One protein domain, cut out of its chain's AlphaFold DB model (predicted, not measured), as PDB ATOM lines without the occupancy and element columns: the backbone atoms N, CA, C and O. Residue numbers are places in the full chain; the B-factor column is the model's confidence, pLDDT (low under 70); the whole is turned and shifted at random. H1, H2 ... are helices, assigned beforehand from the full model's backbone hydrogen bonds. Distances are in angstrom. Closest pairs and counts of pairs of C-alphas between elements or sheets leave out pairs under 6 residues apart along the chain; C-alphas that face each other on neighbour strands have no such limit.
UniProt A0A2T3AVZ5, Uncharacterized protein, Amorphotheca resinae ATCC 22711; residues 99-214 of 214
ATOM      1  N   GLU A  99     148.721 193.153 184.992       76.31
ATOM      2  CA  GLU A  99     150.007 193.511 185.595       76.31
ATOM      3  C   GLU A  99     150.606 192.390 186.454       76.31
ATOM      4  O   GLU A  99     151.798 192.098 186.353       76.31
ATOM      5  N   GLU A 100     149.801 191.709 187.274       79.38
ATOM      6  CA  GLU A 100     150.265 190.586 188.095       79.38
ATOM      7  C   GLU A 100     150.715 189.408 187.230       79.38
ATOM      8  O   GLU A 100     151.732 188.769 187.520       79.38
ATOM      9  N   PHE A 101     149.985 189.145 186.144       81.38
ATOM     10  CA  PHE A 101     150.353 188.124 185.170       81.38
ATOM     11  C   PHE A 101     151.680 188.458 184.479       81.38
ATOM     12  O   PHE A 101     152.572 187.610 184.454       81.38
ATOM     13  N   ASN A 102     151.858 189.693 183.998       83.62
ATOM     14  CA  ASN A 102     153.119 190.123 183.387       83.62
ATOM     15  C   ASN A 102     154.291 190.051 184.373       83.62
ATOM     16  O   ASN A 102     155.369 189.571 184.021       83.62
ATOM     17  N   ASN A 103     154.079 190.437 185.630       86.94
ATOM     18  CA  ASN A 103     155.097 190.326 186.672       86.94
ATOM     19  C   ASN A 103     155.495 188.871 186.944       86.94
ATOM     20  O   ASN A 103     156.682 188.566 187.085       86.94
ATOM     21  N   LEU A 104     154.522 187.958 187.018       87.00
ATOM     22  CA  LEU A 104     154.802 186.531 187.157       87.00
ATOM     23  C   LEU A 104     155.538 185.996 185.927       87.00
ATOM     24  O   LEU A 104     156.483 185.225 186.066       87.00
ATOM     25  N   TYR A 105     155.147 186.442 184.737       88.62
ATOM     26  CA  TYR A 105     155.733 186.002 183.481       88.62
ATOM     27  C   TYR A 105     157.210 186.377 183.393       88.62
ATOM     28  O   TYR A 105     158.052 185.509 183.160       88.62
ATOM     29  N   VAL A 106     157.541 187.635 183.688       88.19
ATOM     30  CA  VAL A 106     158.928 188.110 183.740       88.19
ATOM     31  C   VAL A 106     159.740 187.308 184.762       88.19
ATOM     32  O   VAL A 106     160.865 186.902 184.469       88.19
ATOM     33  N   LYS A 107     159.167 187.013 185.938       89.62
ATOM     34  CA  LYS A 107     159.822 186.177 186.960       89.62
ATOM     35  C   LYS A 107     160.105 184.765 186.453       89.62
ATOM     36  O   LYS A 107     161.228 184.295 186.608       89.62
ATOM     37  N   VAL A 108     159.124 184.107 185.833       90.12
ATOM     38  CA  VAL A 108     159.284 182.749 185.290       90.12
ATOM     39  C   VAL A 108     160.348 182.734 184.197       90.12
ATOM     40  O   VAL A 108     161.257 181.912 184.257       90.12
ATOM     41  N   CYS A 109     160.293 183.663 183.240       87.94
ATOM     42  CA  CYS A 109     161.273 183.740 182.155       87.94
ATOM     43  C   CYS A 109     162.689 183.942 182.697       87.94
ATOM     44  O   CYS A 109     163.621 183.242 182.301       87.94
ATOM     45  N   ARG A 110     162.851 184.865 183.653       87.19
ATOM     46  CA  ARG A 110     164.133 185.099 184.321       87.19
ATOM     47  C   ARG A 110     164.656 183.835 184.994       87.19
ATOM     48  O   ARG A 110     165.826 183.506 184.833       87.19
ATOM     49  N   GLU A 111     163.802 183.130 185.724       88.44
ATOM     50  CA  GLU A 111     164.189 181.910 186.427       88.44
ATOM     51  C   GLU A 111     164.575 180.792 185.452       88.44
ATOM     52  O   GLU A 111     165.577 180.117 185.673       88.44
ATOM     53  N   VAL A 112     163.864 180.643 184.327       87.50
ATOM     54  CA  VAL A 112     164.234 179.705 183.250       87.50
ATOM     55  C   VAL A 112     165.640 179.996 182.721       87.50
ATOM     56  O   VAL A 112     166.413 179.063 182.516       87.50
ATOM     57  N   HIS A 113     165.997 181.271 182.542       82.38
ATOM     58  CA  HIS A 113     167.335 181.667 182.088       82.38
ATOM     59  C   HIS A 113     168.435 181.431 183.132       82.38
ATOM     60  O   HIS A 113     169.579 181.177 182.760       82.38
ATOM     61  N   LEU A 114     168.111 181.512 184.424       84.50
ATOM     62  CA  LEU A 114     169.061 181.258 185.514       84.50
ATOM     63  C   LEU A 114     169.182 179.767 185.861       84.50
ATOM     64  O   LEU A 114     170.185 179.334 186.430       84.50
ATOM     65  N   THR A 115     168.167 178.977 185.524       84.00
ATOM     66  CA  THR A 115     168.103 177.552 185.836       84.00
ATOM     67  C   THR A 115     168.924 176.740 184.840       84.00
ATOM     68  O   THR A 115     168.797 176.872 183.624       84.00
ATOM     69  N   SER A 116     169.717 175.794 185.347       86.94
ATOM     70  CA  SER A 116     170.311 174.754 184.503       86.94
ATOM     71  C   SER A 116     169.230 173.754 184.077       86.94
ATOM     72  O   SER A 116     169.030 172.729 184.732       86.94
ATOM     73  N   LEU A 117     168.515 174.046 182.980       85.38
ATOM     74  CA  LEU A 117     167.418 173.195 182.488       85.38
ATOM     75  C   LEU A 117     167.888 171.769 182.176       85.38
ATOM     76  O   LEU A 117     167.126 170.825 182.352       85.38
ATOM     77  N   GLY A 118     169.154 171.592 181.779       84.19
ATOM     78  CA  GLY A 118     169.751 170.267 181.596       84.19
ATOM     79  C   GLY A 118     169.813 169.457 182.896       84.19
ATOM     80  O   GLY A 118     169.431 168.290 182.898       84.19
ATOM     81  N   ARG A 119     170.236 170.079 184.005       87.06
ATOM     82  CA  ARG A 119     170.265 169.427 185.324       87.06
ATOM     83  C   ARG A 119     168.853 169.177 185.849       87.06
ATOM     84  O   ARG A 119     168.571 168.080 186.312       87.06
ATOM     85  N   MET A 120     167.966 170.165 185.721       88.69
ATOM     86  CA  MET A 120     166.561 170.022 186.108       88.69
ATOM     87  C   MET A 120     165.903 168.850 185.369       88.69
ATOM     88  O   MET A 120     165.235 168.034 185.992       88.69
ATOM     89  N   PHE A 121     166.141 168.718 184.062       87.56
ATOM     90  CA  PHE A 121     165.645 167.598 183.267       87.56
ATOM     91  C   PHE A 121     166.174 166.246 183.766       87.56
ATOM     92  O   PHE A 121     165.405 165.300 183.918       87.56
ATOM     93  N   GLU A 122     167.475 166.147 184.055       85.75
ATOM     94  CA  GLU A 122     168.082 164.926 184.599       85.75
ATOM     95  C   GLU A 122     167.499 164.561 185.981       85.75
ATOM     96  O   GLU A 122     167.219 163.386 186.240       85.75
ATOM     97  N   ASP A 123     167.248 165.553 186.839       87.62
ATOM     98  CA  ASP A 123     166.633 165.355 188.154       87.62
ATOM     99  C   ASP A 123     165.166 164.905 188.041       87.62
ATOM    100  O   ASP A 123     164.756 163.974 188.736       87.62
ATOM    101  N   VAL A 124     164.395 165.496 187.123       88.56
ATOM    102  CA  VAL A 124     163.020 165.075 186.810       88.56
ATOM    103  C   VAL A 124     163.005 163.642 186.277       88.56
ATOM    104  O   VAL A 124     162.216 162.825 186.743       88.56
ATOM    105  N   CYS A 125     163.914 163.284 185.361       85.25
ATOM    106  CA  CYS A 125     164.028 161.906 184.881       85.25
ATOM    107  C   CYS A 125     164.275 160.908 186.014       85.25
ATOM    108  O   CYS A 125     163.773 159.785 185.974       85.25
ATOM    109  N   ARG A 126     165.095 161.286 187.000       85.25
ATOM    110  CA  ARG A 126     165.363 160.443 188.166       85.25
ATOM    111  C   ARG A 126     164.118 160.307 189.041       85.25
ATOM    112  O   ARG A 126     163.810 159.185 189.429       85.25
ATOM    113  N   ALA A 127     163.405 161.405 189.298       85.56
ATOM    114  CA  ALA A 127     162.158 161.389 190.059       85.56
ATOM    115  C   ALA A 127     161.080 160.525 189.377       85.56
ATOM    116  O   ALA A 127     160.424 159.730 190.044       85.56
ATOM    117  N   ASP A 128     160.951 160.600 188.049       84.69
ATOM    118  CA  ASP A 128     160.009 159.763 187.295       84.69
ATOM    119  C   ASP A 128     160.325 158.270 187.426       84.69
ATOM    120  O   ASP A 128     159.452 157.464 187.730       84.69
ATOM    121  N   ARG A 129     161.603 157.896 187.278       81.81
ATOM    122  CA  ARG A 129     162.051 156.500 187.435       81.81
ATOM    123  C   ARG A 129     161.811 155.942 188.834       81.81
ATOM    124  O   ARG A 129     161.754 154.727 188.991       81.81
ATOM    125  N   GLN A 130     161.715 156.816 189.830       81.69
ATOM    126  CA  GLN A 130     161.410 156.460 191.213       81.69
ATOM    127  C   GLN A 130     159.899 156.379 191.489       81.69
ATOM    128  O   GLN A 130     159.521 156.034 192.604       81.69
ATOM    129  N   GLY A 131     159.044 156.676 190.503       79.44
ATOM    130  CA  GLY A 131     157.589 156.708 190.670       79.44
ATOM    131  C   GLY A 131     157.087 157.945 191.420       79.44
ATOM    132  O   GLY A 131     155.955 157.957 191.893       79.44
ATOM    133  N   ASN A 132     157.909 158.996 191.530       83.75
ATOM    134  CA  ASN A 132     157.603 160.206 192.304       83.75
ATOM    135  C   ASN A 132     156.872 161.288 191.498       83.75
ATOM    136  O   ASN A 132     156.779 162.427 191.958       83.75
ATOM    137  N   ILE A 133     156.426 160.961 190.286       85.19
ATOM    138  CA  ILE A 133     155.708 161.862 189.387       85.19
ATOM    139  C   ILE A 133     154.362 161.214 189.086       85.19
ATOM    140  O   ILE A 133     154.304 160.039 188.722       85.19
ATOM    141  N   ASP A 134     153.283 161.959 189.289       85.25
ATOM    142  CA  ASP A 134     151.943 161.544 188.885       85.25
ATOM    143  C   ASP A 134     151.631 161.970 187.443       85.25
ATOM    144  O   ASP A 134     152.373 162.723 186.813       85.25
ATOM    145  N   GLU A 135     150.533 161.455 186.897       83.50
ATOM    146  CA  GLU A 135     150.127 161.695 185.508       83.50
ATOM    147  C   GLU A 135     149.831 163.183 185.225       83.50
ATOM    148  O   GLU A 135     150.054 163.666 184.112       83.50
ATOM    149  N   GLU A 136     149.347 163.937 186.214       87.12
ATOM    150  CA  GLU A 136     149.040 165.363 186.059       87.12
ATOM    151  C   GLU A 136     150.327 166.200 186.029       87.12
ATOM    152  O   GLU A 136     150.550 167.003 185.118       87.12
ATOM    153  N   GLU A 137     151.228 165.965 186.979       88.19
ATOM    154  CA  GLU A 137     152.547 166.579 187.052       88.19
ATOM    155  C   GLU A 137     153.390 166.222 185.823       88.19
ATOM    156  O   GLU A 137     154.055 167.093 185.257       88.19
ATOM    157  N   TYR A 138     153.292 164.983 185.342       87.38
ATOM    158  CA  TYR A 138     153.916 164.533 184.103       87.38
ATOM    159  C   TYR A 138     153.452 165.350 182.885       87.38
ATOM    160  O   TYR A 138     154.283 165.798 182.089       87.38
ATOM    161  N   ARG A 139     152.147 165.631 182.754       88.00
ATOM    162  CA  ARG A 139     151.618 166.493 181.678       88.00
ATOM    163  C   ARG A 139     152.146 167.918 181.774       88.00
ATOM    164  O   ARG A 139     152.534 168.491 180.759       88.00
ATOM    165  N   HIS A 140     152.211 168.480 182.978       90.62
ATOM    166  CA  HIS A 140     152.769 169.817 183.178       90.62
ATOM    167  C   HIS A 140     154.267 169.886 182.875       90.62
ATOM    168  O   HIS A 140     154.742 170.894 182.353       90.62
ATOM    169  N   LEU A 141     155.017 168.825 183.176       91.00
ATOM    170  CA  LEU A 141     156.431 168.716 182.830       91.00
ATOM    171  C   LEU A 141     156.645 168.624 181.320       91.00
ATOM    172  O   LEU A 141     157.551 169.277 180.800       91.00
ATOM    173  N   LEU A 142     155.816 167.850 180.615       89.38
ATOM    174  CA  LEU A 142     155.836 167.790 179.154       89.38
ATOM    175  C   LEU A 142     155.589 169.169 178.546       89.38
ATOM    176  O   LEU A 142     156.389 169.627 177.735       89.38
ATOM    177  N   ASP A 143     154.525 169.839 178.978       89.69
ATOM    178  CA  ASP A 143     154.175 171.172 178.496       89.69
ATOM    179  C   ASP A 143     155.294 172.189 178.777       89.69
ATOM    180  O   ASP A 143     155.730 172.928 177.893       89.69
ATOM    181  N   PHE A 144     155.877 172.146 179.977       92.06
ATOM    182  CA  PHE A 144     157.005 172.999 180.333       92.06
ATOM    183  C   PHE A 144     158.229 172.770 179.430       92.06
ATOM    184  O   PHE A 144     158.757 173.722 178.853       92.06
ATOM    185  N   PHE A 145     158.692 171.526 179.279       89.19
ATOM    186  CA  PHE A 145     159.926 171.229 178.544       89.19
ATOM    187  C   PHE A 145     159.771 171.256 177.017       89.19
ATOM    188  O   PHE A 145     160.765 171.509 176.332       89.19
ATOM    189  N   TYR A 146     158.575 171.000 176.478       85.69
ATOM    190  CA  TYR A 146     158.352 170.893 175.029       85.69
ATOM    191  C   TYR A 146     157.563 172.025 174.401       85.69
ATOM    192  O   TYR A 146     157.740 172.267 173.208       85.69
ATOM    193  N   CYS A 147     156.734 172.725 175.164       87.25
ATOM    194  CA  CYS A 147     155.994 173.868 174.650       87.25
ATOM    195  C   CYS A 147     156.656 175.151 175.148       87.25
ATOM    196  O   CYS A 147     157.186 175.937 174.363       87.25
ATOM    197  N   PHE A 148     156.706 175.336 176.468       90.19
ATOM    198  CA  PHE A 148     157.089 176.611 177.067       90.19
ATOM    199  C   PHE A 148     158.577 176.948 176.913       90.19
ATOM    200  O   PHE A 148     158.930 178.024 176.429       90.19
ATOM    201  N   VAL A 149     159.472 176.025 177.281       89.62
ATOM    202  CA  VAL A 149     160.922 176.246 177.177       89.62
ATOM    203  C   VAL A 149     161.351 176.504 175.724       89.62
ATOM    204  O   VAL A 149     162.060 177.486 175.504       89.62
ATOM    205  N   PRO A 150     160.923 175.722 174.712       85.69
ATOM    206  CA  PRO A 150     161.251 176.010 173.317       85.69
ATOM    207  C   PRO A 150     160.724 177.361 172.824       85.69
ATOM    208  O   PRO A 150     161.462 178.062 172.132       85.69
ATOM    209  N   MET A 151     159.517 177.779 173.228       86.00
ATOM    210  CA  MET A 151     159.022 179.132 172.933       86.00
ATOM    211  C   MET A 151     159.948 180.215 173.507       86.00
ATOM    212  O   MET A 151     160.193 181.229 172.860       86.00
ATOM    213  N   LEU A 152     160.529 179.994 174.690       83.88
ATOM    214  CA  LEU A 152     161.461 180.939 175.309       83.88
ATOM    215  C   LEU A 152     162.861 180.931 174.689       83.88
ATOM    216  O   LEU A 152     163.468 181.988 174.549       83.88
ATOM    217  N   VAL A 153     163.409 179.767 174.344       82.19
ATOM    218  CA  VAL A 153     164.838 179.648 173.995       82.19
ATOM    219  C   VAL A 153     165.122 179.414 172.513       82.19
ATOM    220  O   VAL A 153     166.234 179.699 172.078       82.19
ATOM    221  N   VAL A 154     164.155 178.904 171.743       79.31
ATOM    222  CA  VAL A 154     164.334 178.531 170.327       79.31
ATOM    223  C   VAL A 154     163.555 179.440 169.389       79.31
ATOM    224  O   VAL A 154     164.073 179.778 168.327       79.31
ATOM    225  N   ALA A 155     162.322 179.804 169.750       76.12
ATOM    226  CA  ALA A 155     161.476 180.595 168.865       76.12
ATOM    227  C   ALA A 155     162.119 181.965 168.539       76.12
ATOM    228  O   ALA A 155     162.799 182.540 169.404       76.12
ATOM    229  N   PRO A 156     161.918 182.483 167.309       76.25
ATOM    230  CA  PRO A 156     162.264 183.852 166.939       76.25
ATOM    231  C   PRO A 156     161.798 184.863 167.989       76.25
ATOM    232  O   PRO A 156     160.767 184.687 168.629       76.25
ATOM    233  N   LYS A 157     162.552 185.952 168.165       73.75
ATOM    234  CA  LYS A 157     162.223 186.979 169.172       73.75
ATOM    235  C   LYS A 157     160.883 187.674 168.908       73.75
ATOM    236  O   LYS A 157     160.298 188.198 169.850       73.75
ATOM    237  N   ASP A 158     160.440 187.659 167.656       76.62
ATOM    238  CA  ASP A 158     159.201 188.284 167.195       76.62
ATOM    239  C   ASP A 158     157.975 187.374 167.382       76.62
ATOM    240  O   ASP A 158     156.842 187.846 167.280       76.62
ATOM    241  N   ASP A 159     158.183 186.089 167.699       74.69
ATOM    242  CA  ASP A 159     157.083 185.166 167.959       74.69
ATOM    243  C   ASP A 159     156.507 185.420 169.362       74.69
ATOM    244  O   ASP A 159     157.236 185.370 170.365       74.69
ATOM    245  N   PRO A 160     155.191 185.677 169.474       77.56
ATOM    246  CA  PRO A 160     154.566 185.915 170.762       77.56
ATOM    247  C   PRO A 160     154.574 184.641 171.605       77.56
ATOM    248  O   PRO A 160     154.250 183.552 171.129       77.56
ATOM    249  N   ILE A 161     154.859 184.790 172.897       79.56
ATOM    250  CA  ILE A 161     154.712 183.682 173.839       79.56
ATOM    251  C   ILE A 161     153.255 183.614 174.272       79.56
ATOM    252  O   ILE A 161     152.711 184.552 174.862       79.56
ATOM    253  N   ILE A 162     152.627 182.486 173.952       81.50
ATOM    254  CA  ILE A 162     151.228 182.206 174.256       81.50
ATOM    255  C   ILE A 162     151.207 181.229 175.429       81.50
ATOM    256  O   ILE A 162     151.561 180.064 175.278       81.50
ATOM    257  N   VAL A 163     150.812 181.714 176.606       84.50
ATOM    258  CA  VAL A 163     150.705 180.905 177.828       84.50
ATOM    259  C   VAL A 163     149.527 181.380 178.668       84.50
ATOM    260  O   VAL A 163     149.302 182.583 178.828       84.50
ATOM    261  N   ARG A 164     148.746 180.445 179.209       85.94
ATOM    262  CA  ARG A 164     147.595 180.752 180.064       85.94
ATOM    263  C   ARG A 164     148.058 181.075 181.493       85.94
ATOM    264  O   ARG A 164     149.057 180.525 181.961       85.94
ATOM    265  N   PRO A 165     147.324 181.913 182.252       84.06
ATOM    266  CA  PRO A 165     147.710 182.285 183.619       84.06
ATOM    267  C   PRO A 165     147.967 181.108 184.563       84.06
ATOM    268  O   PRO A 165     148.893 181.154 185.374       84.06
ATOM    269  N   TYR A 166     147.176 180.042 184.455       85.38
ATOM    270  CA  TYR A 166     147.354 178.857 185.290       85.38
ATOM    271  C   TYR A 166     148.581 178.026 184.875       85.38
ATOM    272  O   TYR A 166     149.284 177.516 185.744       85.38
ATOM    273  N   GLU A 167     148.888 177.939 183.575       87.69
ATOM    274  CA  GLU A 167     150.080 177.249 183.054       87.69
ATOM    275  C   GLU A 167     151.341 177.930 183.578       87.69
ATOM    276  O   GLU A 167     152.240 177.276 184.096       87.69
ATOM    277  N   LEU A 168     151.350 179.261 183.583       89.81
ATOM    278  CA  LEU A 168     152.463 180.044 184.098       89.81
ATOM    279  C   LEU A 168     152.705 179.825 185.603       89.81
ATOM    280  O   LEU A 168     153.853 179.697 186.039       89.81
ATOM    281  N   ARG A 169     151.635 179.730 186.406       89.94
ATOM    282  CA  ARG A 169     151.731 179.355 187.829       89.94
ATOM    283  C   ARG A 169     152.281 177.938 187.994       89.94
ATOM    284  O   ARG A 169     153.115 177.710 188.871       89.94
ATOM    285  N   ASN A 170     151.869 177.008 187.134       90.75
ATOM    286  CA  ASN A 170     152.382 175.642 187.142       90.75
ATOM    287  C   ASN A 170     153.869 175.598 186.771       90.75
ATOM    288  O   ASN A 170     154.644 174.967 187.485       90.75
ATOM    289  N   HIS A 171     154.302 176.317 185.735       91.50
ATOM    290  CA  HIS A 171     155.716 176.428 185.362       91.50
ATOM    291  C   HIS A 171     156.558 177.025 186.494       91.50
ATOM    292  O   HIS A 171     157.624 176.501 186.817       91.50
ATOM    293  N   TRP A 172     156.052 178.067 187.162       92.31
ATOM    294  CA  TRP A 172     156.699 178.638 188.343       92.31
ATOM    295  C   TRP A 172     156.855 177.617 189.477       92.31
ATOM    296  O   TRP A 172     157.919 177.525 190.091       92.31
ATOM    297  N   ARG A 173     155.813 176.816 189.738       92.25
ATOM    298  CA  ARG A 173     155.864 175.721 190.716       92.25
ATOM    299  C   ARG A 173     156.938 174.699 190.340       92.25
ATOM    300  O   ARG A 173     157.771 174.384 191.182       92.25
ATOM    301  N   LEU A 174     156.959 174.234 189.087       90.94
ATOM    302  CA  LEU A 174     157.915 173.227 188.603       90.94
ATOM    303  C   LEU A 174     159.376 173.677 188.746       90.94
ATOM    304  O   LEU A 174     160.214 172.877 189.160       90.94
ATOM    305  N   LEU A 175     159.671 174.946 188.443       88.75
ATOM    306  CA  LEU A 175     161.011 175.534 188.575       88.75
ATOM    307  C   LEU A 175     161.513 175.550 190.024       88.75
ATOM    308  O   LEU A 175     162.708 175.412 190.272       88.75
ATOM    309  N   ARG A 176     160.602 175.699 190.990       88.81
ATOM    310  CA  ARG A 176     160.934 175.734 192.422       88.81
ATOM    311  C   ARG A 176     160.879 174.367 193.095       88.81
ATOM    312  O   ARG A 176     161.313 174.246 194.243       88.81
ATOM    313  N   THR A 177     160.359 173.349 192.414       88.81
ATOM    314  CA  THR A 177     160.338 171.980 192.927       88.81
ATOM    315  C   THR A 177     161.761 171.438 193.027       88.81
ATOM    316  O   THR A 177     162.521 171.419 192.058       88.81
ATOM    317  N   ARG A 178     162.123 170.936 194.209       84.94
ATOM    318  CA  ARG A 178     163.390 170.227 194.420       84.94
ATOM    319  C   ARG A 178     163.258 168.763 194.017       84.94
ATOM    320  O   ARG A 178     163.008 167.893 194.843       84.94
ATOM    321  N   TRP A 179     163.449 168.498 192.731       82.44
ATOM    322  CA  TRP A 179     163.351 167.156 192.143       82.44
ATOM    323  C   TRP A 179     164.381 166.161 192.691       82.44
ATOM    324  O   TRP A 179     164.126 164.962 192.711       82.44
ATOM    325  N   ALA A 180     165.532 166.647 193.162       73.81
ATOM    326  CA  ALA A 180     166.565 165.814 193.772       73.81
ATOM    327  C   ALA A 180     166.199 165.287 195.170       73.81
ATOM    328  O   ALA A 180     166.667 164.213 195.539       73.81
ATOM    329  N   ASP A 181     165.347 166.011 195.901       75.88
ATOM    330  CA  ASP A 181     165.018 165.729 197.303       75.88
ATOM    331  C   ASP A 181     163.686 164.973 197.455       75.88
ATOM    332  O   ASP A 181     163.302 164.612 198.568       75.88
ATOM    333  N   ARG A 182     162.962 164.716 196.351       70.62
ATOM    334  CA  ARG A 182     161.789 163.834 196.370       70.62
ATOM    335  C   ARG A 182     162.276 162.413 196.648       70.62
ATOM    336  O   ARG A 182     162.744 161.723 195.749       70.62
ATOM    337  N   GLY A 183     162.247 162.034 197.926       57.09
ATOM    338  CA  GLY A 183     162.732 160.751 198.425       57.09
ATOM    339  C   GLY A 183     162.081 159.544 197.746       57.09
ATOM    340  O   GLY A 183     161.116 159.663 197.000       57.09
ATOM    341  N   SER A 184     162.614 158.356 198.023       52.53
ATOM    342  CA  SER A 184     162.080 157.068 197.561       52.53
ATOM    343  C   SER A 184     160.752 156.742 198.264       52.53
ATOM    344  O   SER A 184     160.716 155.918 199.176       52.53
ATOM    345  N   GLY A 185     159.667 157.413 197.883       50.66
ATOM    346  CA  GLY A 185     158.311 157.139 198.351       50.66
ATOM    347  C   GLY A 185     157.509 156.496 197.233       50.66
ATOM    348  O   GLY A 185     156.759 157.178 196.548       50.66
ATOM    349  N   SER A 186     157.700 155.192 197.025       45.69
ATOM    350  CA  SER A 186     157.067 154.453 195.935       45.69
ATOM    351  C   SER A 186     155.553 154.346 196.144       45.69
ATOM    352  O   SER A 186     155.060 153.426 196.801       45.69
ATOM    353  N   GLY A 187     154.800 155.267 195.553       54.28
ATOM    354  CA  GLY A 187     153.484 154.922 195.033       54.28
ATOM    355  C   GLY A 187     153.648 154.006 193.810       54.28
ATOM    356  O   GLY A 187     154.695 154.041 193.162       54.28
ATOM    357  N   PRO A 188     152.647 153.186 193.458       53.88
ATOM    358  CA  PRO A 188     152.695 152.255 192.325       53.88
ATOM    359  C   PRO A 188     152.651 152.951 190.947       53.88
ATOM    360  O   PRO A 188     152.141 152.379 189.983       53.88
ATOM    361  N   ASN A 189     153.166 154.177 190.820       60.50
ATOM    362  CA  ASN A 189     153.248 154.848 189.534       60.50
ATOM    363  C   ASN A 189     154.385 154.224 188.732       60.50
ATOM    364  O   ASN A 189     155.567 154.383 189.040       60.50
ATOM    365  N   ASN A 190     154.000 153.478 187.698       63.00
ATOM    366  CA  ASN A 190     154.931 153.021 186.683       63.00
ATOM    367  C   ASN A 190     155.653 154.238 186.093       63.00
ATOM    368  O   ASN A 190     154.985 155.210 185.734       63.00
ATOM    369  N   PRO A 191     156.987 154.185 185.949       69.62
ATOM    370  CA  PRO A 191     157.730 155.298 185.390       69.62
ATOM    371  C   PRO A 191     157.230 155.584 183.972       69.62
ATOM    372  O   PRO A 191     157.014 154.670 183.160       69.62
ATOM    373  N   HIS A 192     157.010 156.858 183.667       76.38
ATOM    374  CA  HIS A 192     156.426 157.253 182.399       76.38
ATOM    375  C   HIS A 192     157.418 156.959 181.265       76.38
ATOM    376  O   HIS A 192     158.638 157.150 181.360       76.38
ATOM    377  N   ARG A 193     156.897 156.465 180.132       66.31
ATOM    378  CA  ARG A 193     157.717 155.954 179.013       66.31
ATOM    379  C   ARG A 193     158.714 156.979 178.463       66.31
ATOM    380  O   ARG A 193     159.733 156.586 177.896       66.31
ATOM    381  N   TRP A 194     158.421 158.267 178.621       65.44
ATOM    382  CA  TRP A 194     159.225 159.357 178.089       65.44
ATOM    383  C   TRP A 194     160.538 159.579 178.853       65.44
ATOM    384  O   TRP A 194     161.612 159.540 178.250       65.44
ATOM    385  N   PHE A 195     160.492 159.725 180.178       62.28
ATOM    386  CA  PHE A 195     161.699 159.908 180.997       62.28
ATOM    387  C   PHE A 195     162.479 158.600 181.224       62.28
ATOM    388  O   PHE A 195     163.684 158.599 181.515       62.28
ATOM    389  N   SER A 196     161.804 157.469 181.018       54.97
ATOM    390  CA  SER A 196     162.381 156.124 181.055       54.97
ATOM    391  C   SER A 196     163.270 155.795 179.845       54.97
ATOM    392  O   SER A 196     164.024 154.823 179.887       54.97
ATOM    393  N   ARG A 197     163.220 156.581 178.758       46.72
ATOM    394  CA  ARG A 197     164.029 156.352 177.549       46.72
ATOM    395  C   ARG A 197     164.555 157.648 176.924       46.72
ATOM    396  O   ARG A 197     163.964 158.154 175.971       46.72
ATOM    397  N   PRO A 198     165.752 158.124 177.298       46.00
ATOM    398  CA  PRO A 198     166.480 159.027 176.430       46.00
ATOM    399  C   PRO A 198     167.217 158.188 175.379       46.00
ATOM    400  O   PRO A 198     168.316 157.699 175.618       46.00
ATOM    401  N   ARG A 199     166.674 158.068 174.161       44.41
ATOM    402  CA  ARG A 199     167.541 157.873 172.984       44.41
ATOM    403  C   ARG A 199     168.146 159.235 172.623       44.41
ATOM    404  O   ARG A 199     167.829 159.804 171.595       44.41
ATOM    405  N   ASN A 200     168.979 159.769 173.519       50.94
ATOM    406  CA  ASN A 200     170.001 160.807 173.317       50.94
ATOM    407  C   ASN A 200     169.628 162.155 172.651       50.94
ATOM    408  O   ASN A 200     170.491 163.029 172.617       50.94
ATOM    409  N   SER A 201     168.418 162.372 172.128       53.66
ATOM    410  CA  SER A 201     168.115 163.519 171.265       53.66
ATOM    411  C   SER A 201     167.789 164.787 172.052       53.66
ATOM    412  O   SER A 201     168.456 165.792 171.854       53.66
ATOM    413  N   PHE A 202     166.849 164.748 173.000       56.78
ATOM    414  CA  PHE A 202     166.403 165.956 173.712       56.78
ATOM    415  C   PHE A 202     167.499 166.595 174.575       56.78
ATOM    416  O   PHE A 202     167.722 167.797 174.490       56.78
ATOM    417  N   SER A 203     168.255 165.791 175.335       54.31
ATOM    418  CA  SER A 203     169.403 166.299 176.104       54.31
ATOM    419  C   SER A 203     170.446 166.946 175.189       54.31
ATOM    420  O   SER A 203     171.005 167.970 175.561       54.31
ATOM    421  N   ARG A 204     170.674 166.407 173.979       55.88
ATOM    422  CA  ARG A 204     171.559 167.029 172.982       55.88
ATOM    423  C   ARG A 204     170.993 168.337 172.467       55.88
ATOM    424  O   ARG A 204     171.712 169.320 172.505       55.88
ATOM    425  N   THR A 205     169.736 168.361 172.032       58.16
ATOM    426  CA  THR A 205     169.111 169.559 171.465       58.16
ATOM    427  C   THR A 205     169.053 170.677 172.501       58.16
ATOM    428  O   THR A 205     169.500 171.776 172.212       58.16
ATOM    429  N   VAL A 206     168.624 170.399 173.737       57.16
ATOM    430  CA  VAL A 206     168.618 171.398 174.818       57.16
ATOM    431  C   VAL A 206     170.039 171.821 175.193       57.16
ATOM    432  O   VAL A 206     170.293 173.019 175.282       57.16
ATOM    433  N   LYS A 207     170.996 170.889 175.349       56.78
ATOM    434  CA  LYS A 207     172.406 171.245 175.617       56.78
ATOM    435  C   LYS A 207     173.016 172.064 174.476       56.78
ATOM    436  O   LYS A 207     173.853 172.920 174.735       56.78
ATOM    437  N   GLU A 208     172.620 171.821 173.231       58.25
ATOM    438  CA  GLU A 208     173.135 172.520 172.055       58.25
ATOM    439  C   GLU A 208     172.492 173.894 171.861       58.25
ATOM    440  O   GLU A 208     173.209 174.854 171.602       58.25
ATOM    441  N   ILE A 209     171.182 174.019 172.083       58.53
ATOM    442  CA  ILE A 209     170.478 175.307 172.119       58.53
ATOM    443  C   ILE A 209     171.044 176.171 173.250       58.53
ATOM    444  O   ILE A 209     171.426 177.310 173.016       58.53
ATOM    445  N   MET A 210     171.203 175.619 174.458       52.03
ATOM    446  CA  MET A 210     171.783 176.355 175.586       52.03
ATOM    447  C   MET A 210     173.239 176.764 175.357       52.03
ATOM    448  O   MET A 210     173.639 177.835 175.797       52.03
ATOM    449  N   ARG A 211     174.035 175.945 174.657       54.34
ATOM    450  CA  ARG A 211     175.421 176.290 174.307       54.34
ATOM    451  C   ARG A 211     175.501 177.403 173.254       54.34
ATOM    452  O   ARG A 211     176.501 178.103 173.221       54.34
ATOM    453  N   ARG A 212     174.491 177.546 172.390       48.16
ATOM    454  CA  ARG A 212     174.443 178.578 171.336       48.16
ATOM    455  C   ARG A 212     173.867 179.918 171.805       48.16
ATOM    456  O   ARG A 212     174.029 180.905 171.097       48.16
ATOM    457  N   SER A 213     173.195 179.945 172.955       40.19
ATOM    458  CA  SER A 213     172.560 181.145 173.520       40.19
ATOM    459  C   SER A 213     173.395 181.845 174.610       40.19
ATOM    460  O   SER A 213     172.889 182.772 175.243       40.19
ATOM    461  N   LEU A 214     174.640 181.397 174.834       40.22
ATOM    462  CA  LEU A 214     175.684 182.036 175.653       40.22
ATOM    463  C   LEU A 214     176.751 182.648 174.740       40.22
ATOM    464  O   LEU A 214     177.295 183.704 175.127       40.22
TER     465      LEU A 214
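AT A GLANCE: This is residues 99 to 214 of the 214 residues of an uncharacterized protein of Amorphotheca resinae ATCC 22711 (UniProt A0A2T3AVZ5). H3 runs through the middle of a small helical body, H4 crosses it and lies side by side with H1, and H5 packs by part of its length on the start of H2. The 116 printed residues, with five named helices, H1 to H5, and no named strand, are all helix in class and compact, with a radius of gyration of the C-alphas of 14.6 A and spans of 43 by 32 by 20 A.

HOW THE PARTS SIT: H1, residues 99 to 114, touches H4, residues 165 to 176; closest C-alphas, Val 108 and Trp 172, 5.7 A. H2, residues 117 to 129, touches H5, residues 201 to 212, with residues 117 to 118 alone; closest C-alphas, Gly 118 and Lys 207, 6.6 A. H3, residues 135 to 153, touches H4 with residues 140 to 144 alone, about perpendicular at 86 degrees; closest C-alphas, Phe 144 and His 171, 6.2 A. Every O i to N i+4 pair is within hydrogen-bond range in H1, H2, H4 and H5; in H3, 12 of 15.

IN THESE COORDINATES: H1 begins at C-alpha 99 (150.007, 193.511, 185.595) and spans 22.7 A, H2 18.2 A, H3 25.9 A, H4 17.2 A; H5, 16.3 A, ends at C-alpha 212 (174.443, 178.578, 171.336).

THE WHOLE: The links H3 to H4 and H4 to H5 are long. The printed part has no cut. Residues 183 to 191 and 193 to 214 have pLDDT under 70.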